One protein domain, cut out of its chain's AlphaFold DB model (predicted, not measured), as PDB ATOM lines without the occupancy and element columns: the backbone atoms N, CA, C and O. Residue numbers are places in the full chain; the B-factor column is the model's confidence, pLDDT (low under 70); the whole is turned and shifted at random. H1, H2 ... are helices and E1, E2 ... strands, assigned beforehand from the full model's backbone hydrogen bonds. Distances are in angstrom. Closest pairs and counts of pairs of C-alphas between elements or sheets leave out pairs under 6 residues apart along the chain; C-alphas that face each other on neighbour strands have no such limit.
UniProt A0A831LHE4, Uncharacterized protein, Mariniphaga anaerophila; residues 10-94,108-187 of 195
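This is residues 10 to 94 and 108 to 187 of the 195 residues of an uncharacterized protein of Mariniphaga anaerophila (UniProt A0A831LHE4). A long, strongly twisted sheet of three antiparallel strands, E2, E3 and E4, has H1 over one face, while H4 packs at the end of the sheet where E2 begins and E3 ends, with the helical hairpin of H5 and H6 next to H4. The small strand pair E1 and E5 lies nearer the middle, H2 stands close to H1, and a long stretch, residues 114 to 127, runs past E5 to a corner where residues 127 to 133, of which 128 to 133 belong to H3, stick out. The printed part has 165 residues with six named helices and five named strands, in the order H1 E1 E2 E3 E4 E5 H2 H3 H4 H5 H6, and its class is mixed, helices and strands. It is compact, with a radius of gyration of the C-alphas of 16.8 A, and spans 49 by 37 by 23 A.

The larger sheet runs E2, residues 40 to 50, E3, residues 53 to 62, and E4, residues 67 to 73, a meander, each strand the antiparallel neighbour of the one before. E2 and E3 form a hairpin, with N 45 and O 57 at 2.8 A and N 50 and O 53 at 3.0 A, within hydrogen-bond range. E2 bends by 67 degrees at residue 46. E3 and E4 form another hairpin, with N 58 and O 70 at 2.8 A, within hydrogen-bond range. Residues 17 to 18 make a short parallel pairing with residues 72 to 73 of E4. H1, residues 22 to 30, is on this sheet at a height over the sheet of 9.1 A. It lies over E4 and only just over E3, on which 3 of its C-alphas fall; on the local plane it stands at 28 degrees to E4, only just along the strands. The C-alphas of Ser 25 and Ile 72, 7.3 A apart, are the closest of H1 and E4. H2, residues 108 to 113, is close to H1 but not clearly touching; their closest C-alphas are those of Ala 24 and Ile 108, 6.5 A apart. E1, residues 32 to 34, and E5, residues 87 to 90, are antiparallel neighbours, with N 33 and O 88 at 2.9 A, within hydrogen-bond range. Residues 89 to 90 of E5 also pair in parallel with residues 121 to 122. H4, residues 140 to 147, only grazes the larger sheet with its residues 142 to 147; the C-alphas of Ile 41 and Ile 145, the closest of E2 and H4, are 5.8 A apart. H5, residues 160 to 167, and H6, residues 175 to 183, touch, with Val 160 and Leu 182 as the closest C-alphas at 6.5 A. They form a helical hairpin, opposite ways at a shallow tilt of 33 degrees, only just short of steep. H4 and H6 are close but not clearly touching, about perpendicular at 76 degrees, with the C-alphas of Leu 141 and Met 181 closest at 6.6 A. H3, residues 128 to 137, is close to H4 but not clearly touching, the C-alphas of Ile 135 and Ser 143 being closest at 7.1 A. In H1, H2, H3, H4, H5 and H6 every O i to N i+4 pair is within hydrogen-bond range.

From first to last C-alpha, E3 measures 28.1 A, E2 25.7 A, E4 20.5 A, H3 14.0 A, H6 12.5 A and H1 12.2 A. E2 begins at C-alpha 40, (176.179, 109.745, 135.246). H1 begins at C-alpha 22, (181.971, 92.520, 135.750), and H6 ends at C-alpha 183, (172.143, 121.054, 149.351).

The two C-alphas farthest apart, those of Ser 52 and Glu 129, are 50.3 A apart. Residues 95 to 107 are not printed, and C-alphas 94 and 108 are 10.1 A apart across the cut. The links E4 to E5, H2 to H3 and H4 to H5 are long. The mean pLDDT of the printed part is 83.4; residues under 70 include 91 to 94 and 125 to 138.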
ATOM      1  N   GLY A  10     166.878  97.191 130.341       95.19
ATOM      2  CA  GLY A  10     167.759  97.623 131.419       95.19
ATOM      3  C   GLY A  10     167.065  98.360 132.566       95.19
ATOM      4  O   GLY A  10     167.736  98.660 133.544       95.19
ATOM      5  N   LYS A  11     165.753  98.627 132.493       95.31
ATOM      6  CA  LYS A  11     164.993  99.409 133.488       95.31
ATOM      7  C   LYS A  11     164.203  98.570 134.484       95.31
ATOM      8  O   LYS A  11     163.665  99.101 135.450       95.31
ATOM      9  N   CYS A  12     164.146  97.259 134.287       94.38
ATOM     10  CA  CYS A  12     163.545  96.341 135.244       94.38
ATOM     11  C   CYS A  12     164.301  95.004 135.298       94.38
ATOM     12  O   CYS A  12     164.956  94.628 134.319       94.38
ATOM     13  N   PRO A  13     164.181  94.241 136.402       94.75
ATOM     14  CA  PRO A  13     164.834  92.938 136.530       94.75
ATOM     15  C   PRO A  13     164.434  91.945 135.434       94.75
ATOM     16  O   PRO A  13     165.261  91.145 135.008       94.75
ATOM     17  N   GLY A  14     163.178  92.004 134.970       94.81
ATOM     18  CA  GLY A  14     162.627  91.099 133.954       94.81
ATOM     19  C   GLY A  14     163.158  91.336 132.539       94.81
ATOM     20  O   GLY A  14     163.017  90.467 131.679       94.81
ATOM     21  N   ASN A  15     163.795  92.483 132.290       95.06
ATOM     22  CA  ASN A  15     164.403  92.814 131.006       95.06
ATOM     23  C   ASN A  15     165.748  93.535 131.213       95.06
ATOM     24  O   ASN A  15     165.866  94.712 130.881       95.06
ATOM     25  N   PRO A  16     166.755  92.871 131.805       96.50
ATOM     26  CA  PRO A  16     167.998  93.515 132.201       96.50
ATOM     27  C   PRO A  16     168.942  93.683 131.007       96.50
ATOM     28  O   PRO A  16     168.852  92.954 130.011       96.50
ATOM     29  N   VAL A  17     169.922  94.577 131.145       96.31
ATOM     30  CA  VAL A  17     171.074  94.624 130.240       96.31
ATOM     31  C   VAL A  17     171.814  93.291 130.329       96.31
ATOM     32  O   VAL A  17     172.023  92.755 131.418       96.31
ATOM     33  N   ARG A  18     172.181  92.719 129.182       94.69
ATOM     34  CA  ARG A  18     172.787  91.384 129.099       94.69
ATOM     35  C   ARG A  18     174.275  91.511 128.794       94.69
ATOM     36  O   ARG A  18     174.637  91.801 127.662       94.69
ATOM     37  N   LEU A  19     175.122  91.291 129.789       93.94
ATOM     38  CA  LEU A  19     176.583  91.333 129.690       93.94
ATOM     39  C   LEU A  19     177.187  90.007 130.172       93.94
ATOM     40  O   LEU A  19     176.483  89.174 130.753       93.94
ATOM     41  N   ASN A  20     178.469  89.787 129.889       91.69
ATOM     42  CA  ASN A  20     179.169  88.530 130.167       91.69
ATOM     43  C   ASN A  20     180.159  88.599 131.337       91.69
ATOM     44  O   ASN A  20     180.734  87.572 131.695       91.69
ATOM     45  N   SER A  21     180.383  89.780 131.919       89.69
ATOM     46  CA  SER A  21     181.376  89.943 132.976       89.69
ATOM     47  C   SER A  21     181.189  91.230 133.790       89.69
ATOM     48  O   SER A  21     180.458  92.149 133.408       89.69
ATOM     49  N   ILE A  22     181.878  91.301 134.934       88.88
ATOM     50  CA  ILE A  22     181.971  92.520 135.750       88.88
ATOM     51  C   ILE A  22     182.701  93.642 134.986       88.88
ATOM     52  O   ILE A  22     182.171  94.756 134.972       88.88
ATOM     53  N   PRO A  23     183.855  93.402 134.322       87.25
ATOM     54  CA  PRO A  23     184.492  94.417 133.485       87.25
ATOM     55  C   PRO A  23     183.573  94.963 132.388       87.25
ATOM     56  O   PRO A  23     183.499  96.177 132.217       87.25
ATOM     57  N   ALA A  24     182.790  94.108 131.717       87.94
ATOM     58  CA  ALA A  24     181.825  94.555 130.712       87.94
ATOM     59  C   ALA A  24     180.742  95.461 131.320       87.94
ATOM     60  O   ALA A  24     180.407  96.485 130.732       87.94
ATOM     61  N   SER A  25     180.235  95.132 132.514       91.44
ATOM     62  CA  SER A  25     179.281  95.974 133.259       91.44
ATOM     63  C   SER A  25     179.856  97.349 133.602       91.44
ATOM     64  O   SER A  25     179.206  98.371 133.386       91.44
ATOM     65  N   ARG A  26     181.107  97.394 134.075       87.81
ATOM     66  CA  ARG A  26     181.800  98.656 134.369       87.81
ATOM     67  C   ARG A  26     182.023  99.479 133.106       87.81
ATOM     68  O   ARG A  26     181.721 100.666 133.116       87.81
ATOM     69  N   LEU A  27     182.502  98.855 132.027       86.56
ATOM     70  CA  LEU A  27     182.705  99.525 130.743       86.56
ATOM     71  C   LEU A  27     181.388 100.092 130.212       86.56
ATOM     72  O   LEU A  27     181.340 101.243 129.798       86.56
ATOM     73  N   PHE A  28     180.312  99.310 130.285       91.69
ATOM     74  CA  PHE A  28     178.977  99.746 129.898       91.69
ATOM     75  C   PHE A  28     178.555 100.997 130.673       91.69
ATOM     76  O   PHE A  28     178.269 102.016 130.060       91.69
ATOM     77  N   LEU A  29     178.563 100.939 132.008       92.06
ATOM     78  CA  LEU A  29     178.093 102.033 132.862       92.06
ATOM     79  C   LEU A  29     178.979 103.284 132.784       92.06
ATOM     80  O   LEU A  29     178.453 104.390 132.820       92.06
ATOM     81  N   ASN A  30     180.300 103.127 132.658       87.81
ATOM     82  CA  ASN A  30     181.246 104.248 132.580       87.81
ATOM     83  C   ASN A  30     181.104 105.086 131.310       87.81
ATOM     84  O   ASN A  30     181.578 106.212 131.290       87.81
ATOM     85  N   ASN A  31     180.496 104.536 130.262       87.75
ATOM     86  CA  ASN A  31     180.334 105.233 128.994       87.75
ATOM     87  C   ASN A  31     178.879 105.643 128.743       87.75
ATOM     88  O   ASN A  31     178.566 106.087 127.645       87.75
ATOM     89  N   LEU A  32     177.971 105.465 129.709       91.75
ATOM     90  CA  LEU A  32     176.599 105.941 129.563       91.75
ATOM     91  C   LEU A  32     176.514 107.448 129.800       91.75
ATOM     92  O   LEU A  32     176.963 107.961 130.822       91.75
ATOM     93  N   VAL A  33     175.800 108.114 128.904       90.75
ATOM     94  CA  VAL A  33     175.304 109.483 129.056       90.75
ATOM     95  C   VAL A  33     173.801 109.500 128.786       90.75
ATOM     96  O   VAL A  33     173.264 108.576 128.167       90.75
ATOM     97  N   THR A  34     173.084 110.517 129.259       92.00
ATOM     98  CA  THR A  34     171.674 110.691 128.866       92.00
ATOM     99  C   THR A  34     171.575 111.059 127.384       92.00
ATOM    100  O   THR A  34     172.555 111.460 126.756       92.00
ATOM    101  N   THR A  35     170.377 110.982 126.805       90.88
ATOM    102  CA  THR A  35     170.129 111.482 125.437       90.88
ATOM    103  C   THR A  35     170.422 112.973 125.262       90.88
ATOM    104  O   THR A  35     170.620 113.414 124.134       90.88
ATOM    105  N   ASP A  36     170.470 113.731 126.360       88.06
ATOM    106  CA  ASP A  36     170.826 115.153 126.372       88.06
ATOM    107  C   ASP A  36     172.342 115.379 126.564       88.06
ATOM    108  O   ASP A  36     172.821 116.506 126.441       88.06
ATOM    109  N   GLY A  37     173.117 114.313 126.803       85.56
ATOM    110  CA  GLY A  37     174.567 114.363 127.016       85.56
ATOM    111  C   GLY A  37     174.990 114.563 128.470       85.56
ATOM    112  O   GLY A  37     176.128 114.958 128.724       85.56
ATOM    113  N   ASP A  38     174.087 114.332 129.427       86.31
ATOM    114  CA  ASP A  38     174.408 114.402 130.851       86.31
ATOM    115  C   ASP A  38     175.191 113.168 131.296       86.31
ATOM    116  O   ASP A  38     174.763 112.030 131.073       86.31
ATOM    117  N   TYR A  39     176.296 113.399 132.001       87.31
ATOM    118  CA  TYR A  39     177.082 112.338 132.621       87.31
ATOM    119  C   TYR A  39     176.351 111.720 133.805       87.31
ATOM    120  O   TYR A  39     175.467 112.329 134.428       87.31
ATOM    121  N   ILE A  40     176.756 110.496 134.142       90.19
ATOM    122  CA  ILE A  40     176.179 109.745 135.246       90.19
ATOM    123  C   ILE A  40     177.223 109.374 136.289       90.19
ATOM    124  O   ILE A  40     178.357 109.035 135.980       90.19
ATOM    125  N   ILE A  41     176.785 109.324 137.540       90.88
ATOM    126  CA  ILE A  41     177.416 108.514 138.580       90.88
ATOM    127  C   ILE A  41     176.477 107.370 138.928       90.88
ATOM    128  O   ILE A  41     175.253 107.510 138.894       90.88
ATOM    129  N   TYR A  42     177.045 106.238 139.314       92.12
ATOM    130  CA  TYR A  42     176.265 105.063 139.664       92.12
ATOM    131  C   TYR A  42     176.841 104.353 140.882       92.12
ATOM    132  O   TYR A  42     178.017 104.496 141.232       92.12
ATOM    133  N   HIS A  43     176.011 103.550 141.533       91.12
ATOM    134  CA  HIS A  43     176.485 102.593 142.517       91.12
ATOM    135  C   HIS A  43     175.604 101.349 142.557       91.12
ATOM    136  O   HIS A  43     174.412 101.390 142.256       91.12
ATOM    137  N   ARG A  44     176.197 100.228 142.962       91.62
ATOM    138  CA  ARG A  44     175.476  98.960 143.091       91.62
ATOM    139  C   ARG A  44     174.661  98.936 144.390       91.62
ATOM    140  O   ARG A  44     175.202  99.156 145.475       91.62
ATOM    141  N   LYS A  45     173.366  98.630 144.283       91.06
ATOM    142  CA  LYS A  45     172.434  98.408 145.405       91.06
ATOM    143  C   LYS A  45     172.465  96.983 145.929       91.06
ATOM    144  O   LYS A  45     172.135  96.750 147.085       91.06
ATOM    145  N   GLY A  46     172.856  96.041 145.081       91.19
ATOM    146  CA  GLY A  46     172.868  94.619 145.387       91.19
ATOM    147  C   GLY A  46     172.467  93.813 144.162       91.19
ATOM    148  O   GLY A  46     172.697  94.242 143.032       91.19
ATOM    149  N   SER A  47     171.849  92.661 144.405       93.44
ATOM    150  CA  SER A  47     171.260  91.835 143.357       93.44
ATOM    151  C   SER A  47     169.840  91.441 143.726       93.44
ATOM    152  O   SER A  47     169.509  91.285 144.902       93.44
ATOM    153  N   VAL A  48     169.026  91.222 142.705       94.50
ATOM    154  CA  VAL A  48     167.691  90.641 142.803       94.50
ATOM    155  C   VAL A  48     167.668  89.304 142.066       94.50
ATOM    156  O   VAL A  48     168.469  89.066 141.163       94.50
ATOM    157  N   MET A  49     166.771  88.413 142.481       95.25
ATOM    158  CA  MET A  49     166.536  87.142 141.800       95.25
ATOM    159  C   MET A  49     165.309  87.294 140.907       95.25
ATOM    160  O   MET A  49     164.222  87.544 141.419       95.25
ATOM    161  N   GLU A  50     165.472  87.106 139.603       93.75
ATOM    162  CA  GLU A  50     164.391  87.197 138.621       93.75
ATOM    163  C   GLU A  50     164.483  85.991 137.686       93.75
ATOM    164  O   GLU A  50     165.533  85.739 137.105       93.75
ATOM    165  N   ASN A  51     163.412  85.202 137.559       90.94
ATOM    166  CA  ASN A  51     163.380  84.004 136.701       90.94
ATOM    167  C   ASN A  51     164.578  83.041 136.885       90.94
ATOM    168  O   ASN A  51     165.077  82.467 135.923       90.94
ATOM    169  N   SER A  52     165.023  82.847 138.134       91.44
ATOM    170  CA  SER A  52     166.206  82.039 138.501       91.44
ATOM    171  C   SER A  52     167.560  82.594 138.031       91.44
ATOM    172  O   SER A  52     168.571  81.901 138.138       91.44
ATOM    173  N   GLU A  53     167.603  83.840 137.568       92.38
ATOM    174  CA  GLU A  53     168.825  84.570 137.251       92.38
ATOM    175  C   GLU A  53     169.131  85.603 138.346       92.38
ATOM    176  O   GLU A  53     168.236  86.260 138.883       92.38
ATOM    177  N   ILE A  54     170.417  85.754 138.670       94.69
ATOM    178  CA  ILE A  54     170.904  86.830 139.539       94.69
ATOM    179  C   ILE A  54     171.107  88.069 138.670       94.69
ATOM    180  O   ILE A  54     171.903  88.045 137.729       94.69
ATOM    181  N   ILE A  55     170.393  89.140 139.007       96.81
ATOM    182  CA  ILE A  55     170.428  90.418 138.299       96.81
ATOM    183  C   ILE A  55     170.965  91.486 139.240       96.81
ATOM    184  O   ILE A  55     170.416  91.701 140.319       96.81
ATOM    185  N   ASP A  56     172.021  92.175 138.835       95.69
ATOM    186  CA  ASP A  56     172.581  93.283 139.594       95.69
ATOM    187  C   ASP A  56     171.735  94.539 139.419       95.69
ATOM    188  O   ASP A  56     171.301  94.862 138.317       95.69
ATOM    189  N   HIS A  57     171.509  95.247 140.524       95.06
ATOM    190  CA  HIS A  57     170.742  96.487 140.568       95.06
ATOM    191  C   HIS A  57     171.683  97.652 140.858       95.06
ATOM    192  O   HIS A  57     172.370  97.668 141.884       95.06
ATOM    193  N   TYR A  58     171.689  98.632 139.962       94.81
ATOM    194  CA  TYR A  58     172.424  99.880 140.077       94.81
ATOM    195  C   TYR A  58     171.459 101.049 140.228       94.81
ATOM    196  O   TYR A  58     170.461 101.132 139.518       94.81
ATOM    197  N   GLU A  59     171.789 101.955 141.137       93.88
ATOM    198  CA  GLU A  59     171.151 103.262 141.269       93.88
ATOM    199  C   GLU A  59     172.055 104.309 140.606       93.88
ATOM    200  O   GLU A  59     173.279 104.280 140.777       93.88
ATOM    201  N   ILE A  60     171.444 105.212 139.840       92.81
ATOM    202  CA  ILE A  60     172.104 106.201 138.984       92.81
ATOM    203  C   ILE A  60     171.671 107.606 139.378       92.81
ATOM    204  O   ILE A  60     170.523 107.822 139.767       92.81
ATOM    205  N   PHE A  61     172.595 108.556 139.257       91.94
ATOM    206  CA  PHE A  61     172.323 109.981 139.377       91.94
ATOM    207  C   PHE A  61     173.016 110.763 138.254       91.94
ATOM    208  O   PHE A  61     174.198 110.540 137.996       91.94
ATOM    209  N   THR A  62     172.287 111.663 137.590       89.19
ATOM    210  CA  THR A  62     172.766 112.429 136.420       89.19
ATOM    211  C   THR A  62     173.186 113.859 136.781       89.19
ATOM    212  O   THR A  62     172.775 114.382 137.823       89.19
ATOM    213  N   THR A  63     173.940 114.545 135.912       82.94
ATOM    214  CA  THR A  63     174.211 115.999 136.046       82.94
ATOM    215  C   THR A  63     172.934 116.847 136.011       82.94
ATOM    216  O   THR A  63     172.836 117.843 136.728       82.94
ATOM    217  N   ALA A  64     171.887 116.393 135.311       84.88
ATOM    218  CA  ALA A  64     170.536 116.966 135.379       84.88
ATOM    219  C   ALA A  64     169.796 116.696 136.709       84.88
ATOM    220  O   ALA A  64     168.629 117.064 136.864       84.88
ATOM    221  N   LYS A  65     170.468 116.088 137.695       85.81
ATOM    222  CA  LYS A  65     169.973 115.822 139.054       85.81
ATOM    223  C   LYS A  65     168.790 114.855 139.094       85.81
ATOM    224  O   LYS A  65     167.930 114.950 139.974       85.81
ATOM    225  N   GLN A  66     168.751 113.918 138.152       89.38
ATOM    226  CA  GLN A  66     167.719 112.891 138.069       89.38
ATOM    227  C   GLN A  66     168.235 111.567 138.623       89.38
ATOM    228  O   GLN A  66     169.416 111.253 138.490       89.38
ATOM    229  N   TYR A  67     167.336 110.804 139.245       91.75
ATOM    230  CA  TYR A  67     167.604 109.450 139.713       91.75
ATOM    231  C   TYR A  67     166.999 108.434 138.760       91.75
ATOM    232  O   TYR A  67     165.875 108.618 138.299       91.75
ATOM    233  N   ASP A  68     167.707 107.331 138.558       93.50
ATOM    234  CA  ASP A  68     167.232 106.212 137.755       93.50
ATOM    235  C   ASP A  68     167.823 104.895 138.281       93.50
ATOM    236  O   ASP A  68     168.731 104.894 139.118       93.50
ATOM    237  N   ASP A  69     167.310 103.772 137.797       94.75
ATOM    238  CA  ASP A  69     167.805 102.438 138.095       94.75
ATOM    239  C   ASP A  69     168.196 101.717 136.796       94.75
ATOM    240  O   ASP A  69     167.535 101.829 135.759       94.75
ATOM    241  N   ILE A  70     169.291 100.955 136.854       96.56
ATOM    242  CA  ILE A  70     169.696 100.032 135.789       96.56
ATOM    243  C   ILE A  70     169.881  98.633 136.368       96.56
ATOM    244  O   ILE A  70     170.498  98.443 137.418       96.56
ATOM    245  N   TYR A  71     169.366  97.641 135.649       97.19
ATOM    246  CA  TYR A  71     169.478  96.227 135.974       97.19
ATOM    247  C   TYR A  71     170.378  95.522 134.962       97.19
ATOM    248  O   TYR A  71     170.145  95.621 133.756       97.19
ATOM    249  N   ILE A  72     171.389  94.795 135.442       97.06
ATOM    250  CA  ILE A  72     172.398  94.135 134.603       97.06
ATOM    251  C   ILE A  72     172.521  92.661 134.990       97.06
ATOM    252  O   ILE A  72     172.770  92.315 136.140       97.06
ATOM    253  N   SER A  73     172.393  91.777 134.009       96.19
ATOM    254  CA  SER A  73     172.772  90.372 134.113       96.19
ATOM    255  C   SER A  73     174.183  90.213 133.556       96.19
ATOM    256  O   SER A  73     174.393  90.477 132.376       96.19
ATOM    257  N   ILE A  74     175.144  89.769 134.370       92.94
ATOM    258  CA  ILE A  74     176.548  89.587 133.944       92.94
ATOM    259  C   ILE A  74     176.896  88.142 133.555       92.94
ATOM    260  O   ILE A  74     178.041  87.843 133.254       92.94
ATOM    261  N   TYR A  75     175.927  87.226 133.576       90.38
ATOM    262  CA  TYR A  75     176.162  85.790 133.371       90.38
ATOM    263  C   TYR A  75     175.803  85.317 131.955       90.38
ATOM    264  O   TYR A  75     175.483  84.146 131.739       90.38
ATOM    265  N   ASN A  76     175.805  86.226 130.976       88.56
ATOM    266  CA  ASN A  76     175.410  85.916 129.606       88.56
ATOM    267  C   ASN A  76     176.608  85.469 128.771       88.56
ATOM    268  O   ASN A  76     177.747  85.829 129.029       88.56
ATOM    269  N   ARG A  77     176.350  84.701 127.708       87.12
ATOM    270  CA  ARG A  77     177.409  84.252 126.785       87.12
ATOM    271  C   ARG A  77     177.983  85.367 125.911       87.12
ATOM    272  O   ARG A  77     179.039  85.179 125.327       87.12
ATOM    273  N   ARG A  78     177.240  86.459 125.721       86.88
ATOM    274  CA  ARG A  78     177.599  87.579 124.844       86.88
ATOM    275  C   ARG A  78     177.164  88.888 125.478       86.88
ATOM    276  O   ARG A  78     176.149  88.919 126.174       86.88
ATOM    277  N   ASN A  79     177.903  89.945 125.165       89.38
ATOM    278  CA  ASN A  79     177.555  91.308 125.531       89.38
ATOM    279  C   ASN A  79     176.495  91.881 124.589       89.38
ATOM    280  O   ASN A  79     176.561  91.713 123.371       89.38
ATOM    281  N   SER A  80     175.519  92.563 125.173       90.50
ATOM    282  CA  SER A  80     174.525  93.376 124.488       90.50
ATOM    283  C   SER A  80     174.860  94.840 124.725       90.50
ATOM    284  O   SER A  80     174.517  95.410 125.759       90.50
ATOM    285  N   TRP A  81     175.519  95.450 123.745       90.50
ATOM    286  CA  TRP A  81     175.877  96.867 123.751       90.50
ATOM    287  C   TRP A  81     174.711  97.727 123.254       90.50
ATOM    288  O   TRP A  81     174.769  98.356 122.201       90.50
ATOM    289  N   VAL A  82     173.613  97.688 124.005       92.06
ATOM    290  CA  VAL A  82     172.414  98.497 123.775       92.06
ATOM    291  C   VAL A  82     172.166  99.293 125.055       92.06
ATOM    292  O   VAL A  82     172.044  98.672 126.109       92.06
ATOM    293  N   PRO A  83     172.122 100.631 125.023       93.38
ATOM    294  CA  PRO A  83     171.802 101.415 126.205       93.38
ATOM    295  C   PRO A  83     170.294 101.317 126.517       93.38
ATOM    296  O   PRO A  83     169.485 101.112 125.604       93.38
ATOM    297  N   PRO A  84     169.878 101.449 127.790       95.25
ATOM    298  CA  PRO A  84     168.471 101.609 128.144       95.25
ATOM    299  C   PRO A  84     167.859 102.850 127.492       95.25
ATOM    300  O   PRO A  84     168.562 103.804 127.161       95.25
ATOM    301  N   ALA A  85     166.531 102.880 127.369       92.62
ATOM    302  CA  ALA A  85     165.832 104.081 126.919       92.62
ATOM    303  C   ALA A  85     166.199 105.298 127.795       92.62
ATOM    304  O   ALA A  85     166.278 105.183 129.019       92.62
ATOM    305  N   GLY A  86     166.435 106.447 127.152       92.12
ATOM    306  CA  GLY A  86     166.915 107.673 127.805       92.12
ATOM    307  C   GLY A  86     168.439 107.790 127.907       92.12
ATOM    308  O   GLY A  86     168.925 108.819 128.373       92.12
ATOM    309  N   TYR A  87     169.187 106.787 127.434       93.81
ATOM    310  CA  TYR A  87     170.648 106.770 127.465       93.81
ATOM    311  C   TYR A  87     171.256 106.491 126.093       93.81
ATOM    312  O   TYR A  87     170.655 105.837 125.238       93.81
ATOM    313  N   LEU A  88     172.485 106.965 125.927       92.81
ATOM    314  CA  LEU A  88     173.381 106.713 124.807       92.81
ATOM    315  C   LEU A  88     174.785 106.420 125.354       92.81
ATOM    316  O   LEU A  88     175.051 106.613 126.541       92.81
ATOM    317  N   PHE A  89     175.677 105.937 124.497       89.25
ATOM    318  CA  PHE A  89     177.100 105.852 124.798       89.25
ATOM    319  C   PHE A  89     177.796 107.152 124.406       89.25
ATOM    320  O   PHE A  89     177.536 107.674 123.326       89.25
ATOM    321  N   GLU A  90     178.678 107.669 125.255       85.56
ATOM    322  CA  GLU A  90     179.522 108.819 124.921       85.56
ATOM    323  C   GLU A  90     180.354 108.524 123.657       85.56
ATOM    324  O   GLU A  90     180.935 107.442 123.536       85.56
ATOM    325  N   ASP A  91     180.381 109.451 122.687       69.25
ATOM    326  CA  ASP A  91     181.191 109.311 121.466       69.25
ATOM    327  C   ASP A  91     182.673 109.544 121.776       69.25
ATOM    328  O   ASP A  91     183.256 110.616 121.637       69.25
ATOM    329  N   GLY A  92     183.273 108.471 122.253       59.59
ATOM    330  CA  GLY A  92     184.684 108.244 122.442       59.59
ATOM    331  C   GLY A  92     184.782 106.737 122.572       59.59
ATOM    332  O   GLY A  92     183.967 106.137 123.265       59.59
ATOM    333  N   ILE A  93     185.687 106.103 121.824       54.62
ATOM    334  CA  ILE A  93     185.956 104.654 121.880       54.62
ATOM    335  C   ILE A  93     185.718 104.176 123.310       54.62
ATOM    336  O   ILE A  93     186.432 104.691 124.167       54.62
ATOM    337  N   LEU A  94     184.731 103.284 123.549       59.62
ATOM    338  CA  LEU A  94     184.413 102.768 124.889       59.62
ATOM    339  C   LEU A  94     185.734 102.459 125.563       59.62
ATOM    340  O   LEU A  94     186.380 101.492 125.163       59.62
ATOM    341  N   ILE A 108     186.189  91.636 125.268       77.88
ATOM    342  CA  ILE A 108     185.254  92.753 125.461       77.88
ATOM    343  C   ILE A 108     185.472  93.820 124.388       77.88
ATOM    344  O   ILE A 108     184.510  94.192 123.712       77.88
ATOM    345  N   ILE A 109     186.713  94.262 124.186       76.44
ATOM    346  CA  ILE A 109     187.085  95.248 123.165       76.44
ATOM    347  C   ILE A 109     186.711  94.729 121.779       76.44
ATOM    348  O   ILE A 109     186.094  95.458 121.008       76.44
ATOM    349  N   GLU A 110     187.008  93.467 121.461       74.75
ATOM    350  CA  GLU A 110     186.602  92.874 120.188       74.75
ATOM    351  C   GLU A 110     185.076  92.908 120.022       74.75
ATOM    352  O   GLU A 110     184.584  93.324 118.977       74.75
ATOM    353  N   SER A 111     184.308  92.566 121.063       75.44
ATOM    354  CA  SER A 111     182.839  92.609 121.019       75.44
ATOM    355  C   SER A 111     182.276  94.021 120.807       75.44
ATOM    356  O   SER A 111     181.247  94.179 120.151       75.44
ATOM    357  N   VAL A 112     182.958  95.045 121.324       75.19
ATOM    358  CA  VAL A 112     182.632  96.459 121.094       75.19
ATOM    359  C   VAL A 112     182.964  96.856 119.653       75.19
ATOM    360  O   VAL A 112     182.141  97.459 118.959       75.19
ATOM    361  N   LEU A 113     184.157  96.484 119.180       68.62
ATOM    362  CA  LEU A 113     184.656  96.782 117.834       68.62
ATOM    363  C   LEU A 113     183.870  96.059 116.733       68.62
ATOM    364  O   LEU A 113     183.768  96.575 115.621       68.62
ATOM    365  N   GLN A 114     183.271  94.901 117.037       68.06
ATOM    366  CA  GLN A 114     182.357  94.173 116.147       68.06
ATOM    367  C   GLN A 114     181.044  94.933 115.863       68.06
ATOM    368  O   GLN A 114     180.243  94.484 115.043       68.06
ATOM    369  N   GLY A 115     180.877  96.125 116.443       65.25
ATOM    370  CA  GLY A 115     180.028  97.181 115.910       65.25
ATOM    371  C   GLY A 115     178.799  97.416 116.765       65.25
ATOM    372  O   GLY A 115     177.725  96.885 116.486       65.25
ATOM    373  N   ILE A 116     178.940  98.276 117.772       81.06
ATOM    374  CA  ILE A 116     177.789  98.969 118.356       81.06
ATOM    375  C   ILE A 116     177.125  99.790 117.241       81.06
ATOM    376  O   ILE A 116     177.799 100.460 116.456       81.06
ATOM    377  N   ASP A 117     175.799  99.711 117.140       85.06
ATOM    378  CA  ASP A 117     175.042 100.491 116.160       85.06
ATOM    379  C   ASP A 117     175.254 101.991 116.424       85.06
ATOM    380  O   ASP A 117     175.066 102.453 117.550       85.06
ATOM    381  N   LYS A 118     175.619 102.754 115.385       84.19
ATOM    382  CA  LYS A 118     175.917 104.194 115.483       84.19
ATOM    383  C   LYS A 118     174.798 104.996 116.143       84.19
ATOM    384  O   LYS A 118     175.076 105.985 116.804       84.19
ATOM    385  N   LYS A 119     173.545 104.548 116.011       87.94
ATOM    386  CA  LYS A 119     172.388 105.200 116.643       87.94
ATOM    387  C   LYS A 119     172.440 105.217 118.178       87.94
ATOM    388  O   LYS A 119     171.632 105.902 118.790       87.94
ATOM    389  N   TYR A 120     173.297 104.393 118.783       89.56
ATOM    390  CA  TYR A 120     173.470 104.316 120.229       89.56
ATOM    391  C   TYR A 120     174.585 105.215 120.750       89.56
ATOM    392  O   TYR A 120     174.807 105.218 121.955       89.56
ATOM    393  N   PHE A 121     175.265 105.969 119.887       87.94
ATOM    394  CA  PHE A 121     176.253 106.950 120.316       87.94
ATOM    395  C   PHE A 121     175.620 108.333 120.433       87.94
ATOM    396  O   PHE A 121     174.779 108.725 119.622       87.94
ATOM    397  N   TYR A 122     176.026 109.053 121.469       86.12
ATOM    398  CA  TYR A 122     175.720 110.455 121.661       86.12
ATOM    399  C   TYR A 122     176.609 111.275 120.735       86.12
ATOM    400  O   TYR A 122     177.811 111.384 120.952       86.12
ATOM    401  N   GLU A 123     176.016 111.858 119.699       82.06
ATOM    402  CA  GLU A 123     176.701 112.859 118.892       82.06
ATOM    403  C   GLU A 123     176.718 114.170 119.685       82.06
ATOM    404  O   GLU A 123     175.671 114.797 119.855       82.06
ATOM    405  N   ASP A 124     177.890 114.574 120.187       71.25
ATOM    406  CA  ASP A 124     178.006 115.830 120.929       71.25
ATOM    407  C   ASP A 124     177.744 117.018 119.996       71.25
ATOM    408  O   ASP A 124     178.575 117.408 119.173       71.25
ATOM    409  N   GLN A 125     176.535 117.566 120.102       67.00
ATOM    410  CA  GLN A 125     176.109 118.759 119.374       67.00
ATOM    411  C   GLN A 125     176.349 120.039 120.181       67.00
ATOM    412  O   GLN A 125     176.022 121.130 119.698       67.00
ATOM    413  N   ARG A 126     176.887 119.942 121.405       65.31
ATOM    414  CA  ARG A 126     177.181 121.118 122.224       65.31
ATOM    415  C   ARG A 126     178.325 121.889 121.580       65.31
ATOM    416  O   ARG A 126     179.321 121.332 121.120       65.31
ATOM    417  N   ASN A 127     178.188 123.210 121.543       67.62
ATOM    418  CA  ASN A 127     179.286 124.070 121.136       67.62
ATOM    419  C   ASN A 127     180.415 123.937 122.171       67.62
ATOM    420  O   ASN A 127     180.179 124.108 123.366       67.62
ATOM    421  N   ILE A 128     181.640 123.661 121.713       66.81
ATOM    422  CA  ILE A 128     182.837 123.565 122.564       66.81
ATOM    423  C   ILE A 128     182.992 124.814 123.444       66.81
ATOM    424  O   ILE A 128     183.411 124.701 124.593       66.81
ATOM    425  N   GLU A 129     182.635 125.997 122.940       66.56
ATOM    426  CA  GLU A 129     182.679 127.234 123.725       66.56
ATOM    427  C   GLU A 129     181.668 127.217 124.875       66.56
ATOM    428  O   GLU A 129     182.051 127.528 125.999       66.56
ATOM    429  N   ASP A 130     180.427 126.782 124.635       64.88
ATOM    430  CA  ASP A 130     179.381 126.683 125.663       64.88
ATOM    431  C   ASP A 130     179.724 125.610 126.708       64.88
ATOM    432  O   ASP A 130     179.520 125.816 127.903       64.88
ATOM    433  N   PHE A 131     180.319 124.491 126.280       63.44
ATOM    434  CA  PHE A 131     180.827 123.455 127.182       63.44
ATOM    435  C   PHE A 131     181.951 123.996 128.082       63.44
ATOM    436  O   PHE A 131     181.874 123.895 129.307       63.44
ATOM    437  N   MET A 132     182.951 124.664 127.498       64.12
ATOM    438  CA  MET A 132     184.052 125.288 128.243       64.12
ATOM    439  C   MET A 132     183.571 126.420 129.163       64.12
ATOM    440  O   MET A 132     184.103 126.578 130.262       64.12
ATOM    441  N   LEU A 133     182.554 127.184 128.750       66.19
ATOM    442  CA  LEU A 133     181.880 128.181 129.586       66.19
ATOM    443  C   LEU A 133     181.154 127.521 130.754       66.19
ATOM    444  O   LEU A 133     181.298 127.991 131.873       66.19
ATOM    445  N   SER A 134     180.459 126.402 130.545       61.94
ATOM    446  CA  SER A 134     179.783 125.683 131.633       61.94
ATOM    447  C   SER A 134     180.763 125.122 132.676       61.94
ATOM    448  O   SER A 134     180.505 125.213 133.877       61.94
ATOM    449  N   ILE A 135     181.940 124.652 132.238       60.00
ATOM    450  CA  ILE A 135     183.048 124.259 133.121       60.00
ATOM    451  C   ILE A 135     183.602 125.477 133.877       60.00
ATOM    452  O   ILE A 135     183.891 125.388 135.070       60.00
ATOM    453  N   ALA A 136     183.751 126.622 133.202       60.91
ATOM    454  CA  ALA A 136     184.290 127.849 133.791       60.91
ATOM    455  C   ALA A 136     183.309 128.557 134.749       60.91
ATOM    456  O   ALA A 136     183.743 129.170 135.725       60.91
ATOM    457  N   GLU A 137     182.003 128.471 134.483       61.97
ATOM    458  CA  GLU A 137     180.913 128.970 135.332       61.97
ATOM    459  C   GLU A 137     180.583 127.999 136.481       61.97
ATOM    460  O   GLU A 137     180.029 128.420 137.498       61.97
ATOM    461  N   GLY A 138     181.007 126.736 136.353       56.28
ATOM    462  CA  GLY A 138     181.393 125.839 137.439       56.28
ATOM    463  C   GLY A 138     180.302 125.512 138.454       56.28
ATOM    464  O   GLY A 138     180.366 125.969 139.595       56.28
ATOM    465  N   ASP A 139     179.354 124.632 138.107       70.69
ATOM    466  CA  ASP A 139     178.707 123.832 139.155       70.69
ATOM    467  C   ASP A 139     179.699 122.735 139.554       70.69
ATOM    468  O   ASP A 139     179.855 121.746 138.843       70.69
ATOM    469  N   GLU A 140     180.394 122.892 140.685       73.75
ATOM    470  CA  GLU A 140     181.391 121.910 141.139       73.75
ATOM    471  C   GLU A 140     180.791 120.504 141.344       73.75
ATOM    472  O   GLU A 140     181.514 119.509 141.383       73.75
ATOM    473  N   LEU A 141     179.460 120.418 141.460       73.62
ATOM    474  CA  LEU A 141     178.705 119.169 141.414       73.62
ATOM    475  C   LEU A 141     178.804 118.486 140.036       73.62
ATOM    476  O   LEU A 141     179.025 117.280 139.972       73.62
ATOM    477  N   ASN A 142     178.666 119.237 138.945       75.38
ATOM    478  CA  ASN A 142     178.725 118.691 137.590       75.38
ATOM    479  C   ASN A 142     180.137 118.219 137.260       75.38
ATOM    480  O   ASN A 142     180.304 117.073 136.859       75.38
ATOM    481  N   SER A 143     181.152 119.034 137.568       73.50
ATOM    482  CA  SER A 143     182.552 118.640 137.371       73.50
ATOM    483  C   SER A 143     182.922 117.382 138.161       73.50
ATOM    484  O   SER A 143     183.721 116.574 137.698       73.50
ATOM    485  N   PHE A 144     182.338 117.172 139.349       76.38
ATOM    486  CA  PHE A 144     182.496 115.897 140.050       76.38
ATOM    487  C   PHE A 144     181.893 114.738 139.265       76.38
ATOM    488  O   PHE A 144     182.569 113.728 139.117       76.38
ATOM    489  N   ILE A 145     180.640 114.855 138.817       75.94
ATOM    490  CA  ILE A 145     179.938 113.761 138.130       75.94
ATOM    491  C   ILE A 145     180.685 113.395 136.844       75.94
ATOM    492  O   ILE A 145     180.952 112.222 136.629       75.94
ATOM    493  N   GLU A 146     181.113 114.395 136.072       72.62
ATOM    494  CA  GLU A 146     181.927 114.242 134.855       72.62
ATOM    495  C   GLU A 146     183.250 113.509 135.102       72.62
ATOM    496  O   GLU A 146     183.693 112.709 134.286       72.62
ATOM    497  N   CYS A 147     183.896 113.771 136.240       68.06
ATOM    498  CA  CYS A 147     185.185 113.175 136.589       68.06
ATOM    499  C   CYS A 147     185.065 111.892 137.429       68.06
ATOM    500  O   CYS A 147     186.089 111.328 137.827       68.06
ATOM    501  N   SER A 148     183.850 111.445 137.758       66.81
ATOM    502  CA  SER A 148     183.631 110.322 138.671       66.81
ATOM    503  C   SER A 148     183.178 109.076 137.934       66.81
ATOM    504  O   SER A 148     182.153 109.063 137.267       66.81
ATOM    505  N   ALA A 149     183.887 107.976 138.169       70.31
ATOM    506  CA  ALA A 149     183.366 106.644 137.899       70.31
ATOM    507  C   ALA A 149     182.521 106.156 139.091       70.31
ATOM    508  O   ALA A 149     182.734 106.567 140.233       70.31
ATOM    509  N   GLY A 150     181.557 105.265 138.843       72.25
ATOM    510  CA  GLY A 150     180.701 104.725 139.900       72.25
ATOM    511  C   GLY A 150     181.456 103.962 141.000       72.25
ATOM    512  O   GLY A 150     182.616 103.577 140.846       72.25
ATOM    513  N   VAL A 151     180.787 103.703 142.131       74.31
ATOM    514  CA  VAL A 151     181.368 102.942 143.258       74.31
ATOM    515  C   VAL A 151     180.801 101.534 143.380       74.31
ATOM    516  O   VAL A 151     179.610 101.290 143.181       74.31
ATOM    517  N   ASN A 152     181.659 100.596 143.786       64.38
ATOM    518  CA  ASN A 152     181.319  99.175 143.893       64.38
ATOM    519  C   ASN A 152     180.909  98.728 145.315       64.38
ATOM    520  O   ASN A 152     181.088  97.573 145.690       64.38
ATOM    521  N   PHE A 153     180.384  99.635 146.140       74.50
ATOM    522  CA  PHE A 153     179.833  99.294 147.454       74.50
ATOM    523  C   PHE A 153     178.484  99.975 147.687       74.50
ATOM    524  O   PHE A 153     178.180 101.027 147.121       74.50
ATOM    525  N   GLU A 154     177.658  99.351 148.523       76.25
ATOM    526  CA  GLU A 154     176.303  99.821 148.782       76.25
ATOM    527  C   GLU A 154     176.321 101.136 149.576       76.25
ATOM    528  O   GLU A 154     176.931 101.248 150.643       76.25
ATOM    529  N   LEU A 155     175.598 102.135 149.068       82.00
ATOM    530  CA  LEU A 155     175.407 103.423 149.717       82.00
ATOM    531  C   LEU A 155     173.933 103.615 150.068       82.00
ATOM    532  O   LEU A 155     173.054 103.588 149.211       82.00
ATOM    533  N   LYS A 156     173.653 103.849 151.354       79.88
ATOM    534  CA  LYS A 156     172.276 104.062 151.834       79.88
ATOM    535  C   LYS A 156     171.702 105.425 151.451       79.88
ATOM    536  O   LYS A 156     170.492 105.550 151.316       79.88
ATOM    537  N   ASN A 157     172.556 106.441 151.336       82.31
ATOM    538  CA  ASN A 157     172.168 107.824 151.059       82.31
ATOM    539  C   ASN A 157     172.900 108.339 149.812       82.31
ATOM    540  O   ASN A 157     173.640 109.321 149.866       82.31
ATOM    541  N   PHE A 158     172.774 107.599 148.713       85.38
ATOM    542  CA  PHE A 158     173.347 107.976 147.428       85.38
ATOM    543  C   PHE A 158     172.579 109.159 146.788       85.38
ATOM    544  O   PHE A 158     171.365 109.276 146.973       85.38
ATOM    545  N   PRO A 159     173.259 110.072 146.069       87.12
ATOM    546  CA  PRO A 159     174.707 110.192 145.920       87.12
ATOM    547  C   PRO A 159     175.361 111.027 147.031       87.12
ATOM    548  O   PRO A 159     176.582 111.133 147.064       87.12
ATOM    549  N   VAL A 160     174.592 111.584 147.976       86.88
ATOM    550  CA  VAL A 160     175.081 112.477 149.049       86.88
ATOM    551  C   VAL A 160     176.260 111.878 149.818       86.88
ATOM    552  O   VAL A 160     177.254 112.558 150.048       86.88
ATOM    553  N   SER A 161     176.175 110.607 150.221       86.06
ATOM    554  CA  SER A 161     177.267 109.930 150.928       86.06
ATOM    555  C   SER A 161     178.521 109.783 150.071       86.06
ATOM    556  O   SER A 161     179.615 109.955 150.599       86.06
ATOM    557  N   TYR A 162     178.372 109.503 148.774       85.56
ATOM    558  CA  TYR A 162     179.505 109.395 147.858       85.56
ATOM    559  C   TYR A 162     180.178 110.753 147.664       85.56
ATOM    560  O   TYR A 162     181.373 110.894 147.914       85.56
ATOM    561  N   PHE A 163     179.376 111.769 147.345       84.00
ATOM    562  CA  PHE A 163     179.823 113.152 147.212       84.00
ATOM    563  C   PHE A 163     180.535 113.645 148.462       84.00
ATOM    564  O   PHE A 163     181.613 114.218 148.378       84.00
ATOM    565  N   LYS A 164     179.967 113.393 149.643       84.38
ATOM    566  CA  LYS A 164     180.589 113.779 150.907       84.38
ATOM    567  C   LYS A 164     181.952 113.106 151.087       84.38
ATOM    568  O   LYS A 164     182.909 113.774 151.462       84.38
ATOM    569  N   SER A 165     182.053 111.804 150.813       82.88
ATOM    570  CA  SER A 165     183.326 111.075 150.868       82.88
ATOM    571  C   SER A 165     184.357 111.622 149.881       82.88
ATOM    572  O   SER A 165     185.521 111.739 150.252       82.88
ATOM    573  N   TYR A 166     183.937 111.994 148.671       79.75
ATOM    574  CA  TYR A 166     184.811 112.645 147.700       79.75
ATOM    575  C   TYR A 166     185.257 114.026 148.174       79.75
ATOM    576  O   TYR A 166     186.445 114.296 148.202       79.75
ATOM    577  N   LEU A 167     184.344 114.884 148.632       79.88
ATOM    578  CA  LEU A 167     184.680 116.226 149.118       79.88
ATOM    579  C   LEU A 167     185.681 116.195 150.282       79.88
ATOM    580  O   LEU A 167     186.547 117.062 150.363       79.88
ATOM    581  N   HIS A 168     185.636 115.161 151.130       76.75
ATOM    582  CA  HIS A 168     186.623 114.958 152.192       76.75
ATOM    583  C   HIS A 168     188.061 114.733 151.687       76.75
ATOM    584  O   HIS A 168     188.994 114.912 152.471       76.75
ATOM    585  N   THR A 169     188.277 114.368 150.417       75.50
ATOM    586  CA  THR A 169     189.628 114.254 149.840       75.50
ATOM    587  C   THR A 169     190.207 115.616 149.428       75.50
ATOM    588  O   THR A 169     191.425 115.749 149.305       75.50
ATOM    589  N   PHE A 170     189.371 116.655 149.303       72.94
ATOM    590  CA  PHE A 170     189.769 118.010 148.912       72.94
ATOM    591  C   PHE A 170     189.906 118.915 150.135       72.94
ATOM    592  O   PHE A 170     188.999 119.653 150.514       72.94
ATOM    593  N   THR A 171     191.094 118.911 150.734       67.81
ATOM    594  CA  THR A 171     191.410 119.684 151.949       67.81
ATOM    595  C   THR A 171     191.329 121.209 151.782       67.81
ATOM    596  O   THR A 171     191.372 121.928 152.777       67.81
ATOM    597  N   PHE A 172     191.208 121.718 150.551       74.81
ATOM    598  CA  PHE A 172     191.107 123.149 150.250       74.81
ATOM    599  C   PHE A 172     189.666 123.677 150.146       74.81
ATOM    600  O   PHE A 172     189.472 124.891 150.074       74.81
ATOM    601  N   LEU A 173     188.651 122.805 150.123       75.56
ATOM    602  CA  LEU A 173     187.246 123.223 150.120       75.56
ATOM    603  C   LEU A 173     186.773 123.463 151.556       75.56
ATOM    604  O   LEU A 173     186.835 122.557 152.385       75.56
ATOM    605  N   SER A 174     186.260 124.663 151.849       82.19
ATOM    606  CA  SER A 174     185.694 124.969 153.168       82.19
ATOM    607  C   SER A 174     184.444 124.132 153.456       82.19
ATOM    608  O   SER A 174     183.669 123.828 152.548       82.19
ATOM    609  N   ASP A 175     184.206 123.821 154.732       84.19
ATOM    610  CA  ASP A 175     183.014 123.081 155.175       84.19
ATOM    611  C   ASP A 175     181.706 123.751 154.720       84.19
ATOM    612  O   ASP A 175     180.750 123.073 154.346       84.19
ATOM    613  N   GLU A 176     181.669 125.087 154.702       85.69
ATOM    614  CA  GLU A 176     180.526 125.867 154.214       85.69
ATOM    615  C   GLU A 176     180.263 125.612 152.726       85.69
ATOM    616  O   GLU A 176     179.130 125.334 152.335       85.69
ATOM    617  N   LYS A 177     181.312 125.616 151.894       81.38
ATOM    618  CA  LYS A 177     181.179 125.346 150.459       81.38
ATOM    619  C   LYS A 177     180.761 123.897 150.200       81.38
ATOM    620  O   LYS A 177     179.869 123.659 149.390       81.38
ATOM    621  N   GLN A 178     181.332 122.943 150.939       82.00
ATOM    622  CA  GLN A 178     180.910 121.541 150.878       82.00
ATOM    623  C   GLN A 178     179.425 121.388 151.249       82.00
ATOM    624  O   GLN A 178     178.685 120.665 150.584       82.00
ATOM    625  N   PHE A 179     178.961 122.096 152.281       85.31
ATOM    626  CA  PHE A 179     177.563 122.073 152.704       85.31
ATOM    627  C   PHE A 179     176.609 122.646 151.647       85.31
ATOM    628  O   PHE A 179     175.572 122.037 151.374       85.31
ATOM    629  N   GLU A 180     176.960 123.769 151.015       85.38
ATOM    630  CA  GLU A 180     176.157 124.351 149.933       85.38
ATOM    631  C   GLU A 180     176.088 123.437 148.704       85.38
ATOM    632  O   GLU A 180     175.017 123.278 148.117       85.38
ATOM    633  N   MET A 181     177.181 122.751 148.357       82.81
ATOM    634  CA  MET A 181     177.171 121.750 147.285       82.81
ATOM    635  C   MET A 181     176.221 120.586 147.598       82.81
ATOM    636  O   MET A 181     175.406 120.209 146.758       82.81
ATOM    637  N   LEU A 182     176.254 120.049 148.823       86.19
ATOM    638  CA  LEU A 182     175.385 118.934 149.217       86.19
ATOM    639  C   LEU A 182     173.893 119.306 149.208       86.19
ATOM    640  O   LEU A 182     173.058 118.442 148.941       86.19
ATOM    641  N   LYS A 183     173.535 120.574 149.455       86.94
ATOM    642  CA  LYS A 183     172.143 121.054 149.351       86.94
ATOM    643  C   LYS A 183     171.600 121.046 147.924       86.94
ATOM    644  O   LYS A 183     170.384 120.985 147.755       86.94
ATOM    645  N   LYS A 184     172.471 121.130 146.912       86.00
ATOM    646  CA  LYS A 184     172.070 121.112 145.497       86.00
ATOM    647  C   LYS A 184     171.607 119.728 145.033       86.00
ATOM    648  O   LYS A 184     170.997 119.642 143.971       86.00
ATOM    649  N   ILE A 185     171.894 118.671 145.796       86.69
ATOM    650  CA  ILE A 185     171.479 117.300 145.486       86.69
ATOM    651  C   ILE A 185     170.026 117.123 145.957       86.69
ATOM    652  O   ILE A 185     169.764 117.209 147.164       86.69
ATOM    653  N   PRO A 186     169.063 116.883 145.047       86.19
ATOM    654  CA  PRO A 186     167.693 116.626 145.450       86.19
ATOM    655  C   PRO A 186     167.639 115.347 146.280       86.19
ATOM    656  O   PRO A 186     168.358 114.381 146.032       86.19
ATOM    657  N   LYS A 187     166.762 115.319 147.283       81.88
ATOM    658  CA  LYS A 187     166.476 114.066 147.979       81.88
ATOM    659  C   LYS A 187     165.761 113.153 146.996       81.88
ATOM    660  O   LYS A 187     164.762 113.573 146.418       81.88
TER     661      LYS A 187